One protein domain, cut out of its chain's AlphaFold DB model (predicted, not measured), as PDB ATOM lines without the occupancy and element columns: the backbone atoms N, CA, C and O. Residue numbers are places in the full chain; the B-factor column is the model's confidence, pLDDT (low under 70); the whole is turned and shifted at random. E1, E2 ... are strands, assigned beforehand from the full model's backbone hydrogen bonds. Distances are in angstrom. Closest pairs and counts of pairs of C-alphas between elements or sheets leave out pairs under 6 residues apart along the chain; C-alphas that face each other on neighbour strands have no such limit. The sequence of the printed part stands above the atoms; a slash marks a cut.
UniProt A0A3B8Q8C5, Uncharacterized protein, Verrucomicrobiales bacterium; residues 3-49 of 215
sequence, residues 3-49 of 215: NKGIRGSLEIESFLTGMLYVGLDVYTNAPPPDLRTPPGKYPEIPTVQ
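What this domain is: This is residues 3 to 49 of the 215 residues of an uncharacterized protein of Verrucomicrobiales bacterium (UniProt A0A3B8Q8C5). With little regular structure, this is one long, twisted two-stranded hairpin, E1 and E2, followed by a wide loop, residues 27 to 49, that swings out beyond its open end and comes back beside E1. Residues 37 to 42 stick out. The printed part has 47 residues, with no named helix and two named strands, E1 then E2, antiparallel; it is all strand, with 17 residues in named elements. It is loose, with a radius of gyration of the C-alphas of 12.9 A, and flat, spanning 40 by 25 by 13 A.

Where its parts are: Find C-alpha 6 at (-130.281, 403.495, 12.717); from there E1, residues 6 to 14, runs 23.5 A. E2, residues 19 to 26, runs 22.6 A to C-alpha 26 at (-133.771, 405.919, 11.894).

How they stand to each other: E1 and E2 form a hairpin with a tight link of 4 residues, their directions 150 degrees apart. Look for N 9 and O 23, 2.9 A apart, within hydrogen-bond range. C-alphas 6 and 26 face each other at 4.3 A.

The domain as a whole: The C-alphas of Leu 16 and Pro 39 are the two farthest apart, 39.8 A. The printed part has no cut. Look at residue 3 and residues 36 to 40 for pLDDT under 70.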
ATOM      1  N   ASN A   3    -128.671 400.608  18.305       67.94
ATOM      2  CA  ASN A   3    -129.787 400.240  19.200       67.94
ATOM      3  C   ASN A   3    -130.909 401.292  19.254       67.94
ATOM      4  O   ASN A   3    -131.959 401.028  19.820       67.94
ATOM      5  N   LYS A   4    -130.690 402.485  18.677       72.88
ATOM      6  CA  LYS A   4    -131.710 403.535  18.537       72.88
ATOM      7  C   LYS A   4    -132.444 403.459  17.186       72.88
ATOM      8  O   LYS A   4    -133.184 404.376  16.867       72.88
ATOM      9  N   GLY A   5    -132.225 402.400  16.399       79.19
ATOM     10  CA  GLY A   5    -132.958 402.150  15.150       79.19
ATOM     11  C   GLY A   5    -132.265 402.620  13.869       79.19
ATOM     12  O   GLY A   5    -132.859 402.508  12.805       79.19
ATOM     13  N   ILE A   6    -131.019 403.103  13.930       86.31
ATOM     14  CA  ILE A   6    -130.281 403.495  12.717       86.31
ATOM     15  C   ILE A   6    -130.045 402.269  11.836       86.31
ATOM     16  O   ILE A   6    -129.542 401.246  12.324       86.31
ATOM     17  N   ARG A   7    -130.398 402.378  10.555       87.81
ATOM     18  CA  ARG A   7    -130.142 401.357   9.538       87.81
ATOM     19  C   ARG A   7    -129.615 401.987   8.256       87.81
ATOM     20  O   ARG A   7    -129.979 403.108   7.916       87.81
ATOM     21  N   GLY A   8    -128.772 401.233   7.558       89.56
ATOM     22  CA  GLY A   8    -128.347 401.546   6.199       89.56
ATOM     23  C   GLY A   8    -129.327 401.001   5.162       89.56
ATOM     24  O   GLY A   8    -129.740 399.843   5.248       89.56
ATOM     25  N   SER A   9    -129.670 401.800   4.162       88.56
ATOM     26  CA  SER A   9    -130.431 401.396   2.974       88.56
ATOM     27  C   SER A   9    -129.623 401.730   1.718       88.56
ATOM     28  O   SER A   9    -128.821 402.661   1.708       88.56
ATOM     29  N   LEU A  10    -129.806 400.952   0.648       89.50
ATOM     30  CA  LEU A  10    -129.238 401.281  -0.661       89.50
ATOM     31  C   LEU A  10    -130.301 402.003  -1.489       89.50
ATOM     32  O   LEU A  10    -131.311 401.400  -1.863       89.50
ATOM     33  N   GLU A  11    -130.090 403.289  -1.739       86.38
ATOM     34  CA  GLU A  11    -131.062 404.180  -2.373       86.38
ATOM     35  C   GLU A  11    -130.567 404.647  -3.739       86.38
ATOM     36  O   GLU A  11    -129.368 404.668  -4.008       86.38
ATOM     37  N   ILE A  12    -131.504 404.961  -4.636       84.81
ATOM     38  CA  ILE A  12    -131.180 405.431  -5.983       84.81
ATOM     39  C   ILE A  12    -130.979 406.937  -5.919       84.81
ATOM     40  O   ILE A  12    -131.893 407.670  -5.552       84.81
ATOM     41  N   GLU A  13    -129.794 407.386  -6.319       84.38
ATOM     42  CA  GLU A  13    -129.493 408.809  -6.469       84.38
ATOM     43  C   GLU A  13    -130.052 409.341  -7.791       84.38
ATOM     44  O   GLU A  13    -130.623 410.427  -7.863       84.38
ATOM     45  N   SER A  14    -129.915 408.548  -8.857       80.06
ATOM     46  CA  SER A  14    -130.373 408.913 -10.191       80.06
ATOM     47  C   SER A  14    -130.884 407.694 -10.942       80.06
ATOM     48  O   SER A  14    -130.144 406.747 -11.214       80.06
ATOM     49  N   PHE A  15    -132.151 407.753 -11.346       79.25
ATOM     50  CA  PHE A  15    -132.765 406.738 -12.201       79.25
ATOM     51  C   PHE A  15    -132.188 406.732 -13.620       79.25
ATOM     52  O   PHE A  15    -132.248 405.708 -14.292       79.25
ATOM     53  N   LEU A  16    -131.618 407.854 -14.073       80.00
ATOM     54  CA  LEU A  16    -131.084 407.990 -15.428       80.00
ATOM     55  C   LEU A  16    -129.709 407.328 -15.578       80.00
ATOM     56  O   LEU A  16    -129.405 406.772 -16.629       80.00
ATOM     57  N   THR A  17    -128.882 407.383 -14.532       86.50
ATOM     58  CA  THR A  17    -127.521 406.820 -14.536       86.50
ATOM     59  C   THR A  17    -127.404 405.521 -13.740       86.50
ATOM     60  O   THR A  17    -126.379 404.851 -13.824       86.50
ATOM     61  N   GLY A  18    -128.429 405.155 -12.961       82.19
ATOM     62  CA  GLY A  18    -128.419 403.971 -12.098       82.19
ATOM     63  C   GLY A  18    -127.492 404.095 -10.885       82.19
ATOM     64  O   GLY A  18    -127.152 403.082 -10.276       82.19
ATOM     65  N   MET A  19    -127.057 405.311 -10.539       87.94
ATOM     66  CA  MET A  19    -126.182 405.544  -9.388       87.94
ATOM     67  C   MET A  19    -126.923 405.268  -8.079       87.94
ATOM     68  O   MET A  19    -128.074 405.681  -7.899       87.94
ATOM     69  N   LEU A  20    -126.241 404.569  -7.173       89.12
ATOM     70  CA  LEU A  20    -126.745 404.188  -5.860       89.12
ATOM     71  C   LEU A  20    -125.922 404.878  -4.774       89.12
ATOM     72  O   LEU A  20    -124.698 404.944  -4.880       89.12
ATOM     73  N   TYR A  21    -126.584 405.306  -3.707       89.38
ATOM     74  CA  TYR A  21    -125.937 405.816  -2.503       89.38
ATOM     75  C   TYR A  21    -126.406 405.045  -1.268       89.38
ATOM     76  O   TYR A  21    -127.434 404.362  -1.276       89.38
ATOM     77  N   VAL A  22    -125.621 405.133  -0.194       90.62
ATOM     78  CA  VAL A  22    -125.973 404.531   1.094       90.62
ATOM     79  C   VAL A  22    -126.714 405.570   1.928       90.62
ATOM     80  O   VAL A  22    -126.107 406.519   2.424       90.62
ATOM     81  N   GLY A  23    -128.023 405.385   2.073       88.12
ATOM     82  CA  GLY A  23    -128.859 406.157   2.984       88.12
ATOM     83  C   GLY A  23    -128.686 405.666   4.420       88.12
ATOM     84  O   GLY A  23    -128.548 404.466   4.665       88.12
ATOM     85  N   LEU A  24    -128.676 406.593   5.377       88.94
ATOM     86  CA  LEU A  24    -128.657 406.292   6.809       88.94
ATOM     87  C   LEU A  24    -129.845 406.980   7.464       88.94
ATOM     88  O   LEU A  24    -129.866 408.204   7.564       88.94
ATOM     89  N   ASP A  25    -130.803 406.186   7.935       85.94
ATOM     90  CA  ASP A  25    -132.027 406.702   8.549       85.94
ATOM     91  C   ASP A  25    -132.413 405.905   9.808       85.94
ATOM     92  O   ASP A  25    -131.912 404.800  10.062       85.94
ATOM     93  N   VAL A  26    -133.273 406.491  10.642       85.75
ATOM     94  CA  VAL A  26    -133.771 405.919  11.894       85.75
ATOM     95  C   VAL A  26    -135.120 405.249  11.652       85.75
ATOM     96  O   VAL A  26    -136.132 405.900  11.421       85.75
ATOM     97  N   TYR A  27    -135.159 403.929  11.805       79.88
ATOM     98  CA  TYR A  27    -136.376 403.136  11.654       79.88
ATOM     99  C   TYR A  27    -136.908 402.706  13.027       79.88
ATOM    100  O   TYR A  27    -136.284 401.905  13.724       79.88
ATOM    101  N   THR A  28    -138.091 403.197  13.409       74.94
ATOM    102  CA  THR A  28    -138.751 402.907  14.702       74.94
ATOM    103  C   THR A  28    -139.185 401.449  14.868       74.94
ATOM    104  O   THR A  28    -139.194 400.951  15.987       74.94
ATOM    105  N   ASN A  29    -139.473 400.746  13.767       73.25
ATOM    106  CA  ASN A  29    -139.895 399.336  13.750       73.25
ATOM    107  C   ASN A  29    -138.885 398.426  13.030       73.25
ATOM    108  O   ASN A  29    -139.263 397.449  12.379       73.25
ATOM    109  N   ALA A  30    -137.596 398.769  13.064       71.06
ATOM    110  CA  ALA A  30    -136.584 397.962  12.392       71.06
ATOM    111  C   ALA A  30    -136.424 396.585  13.072       71.06
ATOM    112  O   ALA A  30    -136.391 396.520  14.304       71.06
ATOM    113  N   PRO A  31    -136.241 395.495  12.301       71.12
ATOM    114  CA  PRO A  31    -135.895 394.188  12.855       71.12
ATOM    115  C   PRO A  31    -134.645 394.259  13.754       71.12
ATOM    116  O   PRO A  31    -133.790 395.139  13.539       71.12
ATOM    117  N   PRO A  32    -134.508 393.348  14.743       74.62
ATOM    118  CA  PRO A  32    -133.313 393.265  15.573       74.62
ATOM    119  C   PRO A  32    -132.047 393.190  14.704       74.62
ATOM    120  O   PRO A  32    -132.054 392.496  13.686       74.62
ATOM    121  N   PRO A  33    -130.983 393.932  15.049       70.88
ATOM    122  CA  PRO A  33    -129.769 393.952  14.247       70.88
ATOM    123  C   PRO A  33    -129.061 392.589  14.310       70.88
ATOM    124  O   PRO A  33    -128.693 392.138  15.391       70.88
ATOM    125  N   ASP A  34    -128.862 391.955  13.154       72.25
ATOM    126  CA  ASP A  34    -128.022 390.761  13.006       72.25
ATOM    127  C   ASP A  34    -126.571 391.207  12.778       72.25
ATOM    128  O   ASP A  34    -126.209 391.641  11.683       72.25
ATOM    129  N   LEU A  35    -125.764 391.195  13.843       72.44
ATOM    130  CA  LEU A  35    -124.352 391.583  13.794       72.44
ATOM    131  C   LEU A  35    -123.510 390.332  13.556       72.44
ATOM    132  O   LEU A  35    -123.466 389.434  14.398       72.44
ATOM    133  N   ARG A  36    -122.852 390.263  12.397       68.75
ATOM    134  CA  ARG A  36    -122.131 389.059  11.951       68.75
ATOM    135  C   ARG A  36    -120.690 389.008  12.441       68.75
ATOM    136  O   ARG A  36    -120.077 387.941  12.406       68.75
ATOM    137  N   THR A  37    -120.152 390.133  12.907       65.88
ATOM    138  CA  THR A  37    -118.766 390.218  13.370       65.88
ATOM    139  C   THR A  37    -118.704 390.313  14.898       65.88
ATOM    140  O   THR A  37    -119.535 390.995  15.503       65.88
ATOM    141  N   PRO A  38    -117.723 389.657  15.554       65.50
ATOM    142  CA  PRO A  38    -117.529 389.775  16.993       65.50
ATOM    143  C   PRO A  38    -117.421 391.242  17.436       65.50
ATOM    144  O   PRO A  38    -116.784 392.040  16.732       65.50
ATOM    145  N   PRO A  39    -117.990 391.609  18.599       64.00
ATOM    146  CA  PRO A  39    -117.982 392.986  19.074       64.00
ATOM    147  C   PRO A  39    -116.559 393.557  19.123       64.00
ATOM    148  O   PRO A  39    -115.676 392.981  19.755       64.00
ATOM    149  N   GLY A  40    -116.339 394.705  18.474       65.81
ATOM    150  CA  GLY A  40    -115.135 395.520  18.666       65.81
ATOM    151  C   GLY A  40    -114.031 395.413  17.610       65.81
ATOM    152  O   GLY A  40    -113.064 396.160  17.715       65.81
ATOM    153  N   LYS A  41    -114.150 394.562  16.577       71.62
ATOM    154  CA  LYS A  41    -113.141 394.525  15.494       71.62
ATOM    155  C   LYS A  41    -113.323 395.660  14.478       71.62
ATOM    156  O   LYS A  41    -112.340 396.282  14.096       71.62
ATOM    157  N   TYR A  42    -114.569 395.944  14.089       75.31
ATOM    158  CA  TYR A  42    -114.961 397.069  13.230       75.31
ATOM    159  C   TYR A  42    -116.382 397.543  13.589       75.31
ATOM    160  O   TYR A  42    -117.195 396.721  14.019       75.31
ATOM    161  N   PRO A  43    -116.707 398.841  13.436       77.00
ATOM    162  CA  PRO A  43    -118.075 399.323  13.594       77.00
ATOM    163  C   PRO A  43    -118.958 398.835  12.433       77.00
ATOM    164  O   PRO A  43    -118.664 399.107  11.273       77.00
ATOM    165  N   GLU A  44    -120.057 398.144  12.748       80.62
ATOM    166  CA  GLU A  44    -121.047 397.685  11.763       80.62
ATOM    167  C   GLU A  44    -122.328 398.519  11.829       80.62
ATOM    168  O   GLU A  44    -122.851 398.804  12.911       80.62
ATOM    169  N   ILE A  45    -122.863 398.878  10.659       83.69
ATOM    170  CA  ILE A  45    -124.184 399.491  10.529       83.69
ATOM    171  C   ILE A  45    -125.128 398.443   9.927       83.69
ATOM    172  O   ILE A  45    -124.911 398.031   8.786       83.69
ATOM    173  N   PRO A  46    -126.173 398.002  10.652       82.94
ATOM    174  CA  PRO A  46    -127.115 397.024  10.123       82.94
ATOM    175  C   PRO A  46    -127.924 397.612   8.971       82.94
ATOM    176  O   PRO A  46    -128.297 398.787   9.005       82.94
ATOM    177  N   THR A  47    -128.241 396.790   7.978       86.44
ATOM    178  CA  THR A  47    -128.947 397.231   6.773       86.44
ATOM    179  C   THR A  47    -130.411 396.805   6.759       86.44
ATOM    180  O   THR A  47    -130.826 395.877   7.456       86.44
ATOM    181  N   VAL A  48    -131.215 397.502   5.960       88.56
ATOM    182  CA  VAL A  48    -132.598 397.138   5.638       88.56
ATOM    183  C   VAL A  48    -132.805 397.157   4.130       88.56
ATOM    184  O   VAL A  48    -132.129 397.879   3.400       88.56
ATOM    185  N   GLN A  49    -133.763 396.358   3.657       83.50
ATOM    186  CA  GLN A  49    -134.132 396.359   2.244       83.50
ATOM    187  C   GLN A  49    -134.705 397.720   1.844       83.50
ATOM    188  O   GLN A  49    -135.592 398.251   2.526       83.50
TER     189      GLN A  49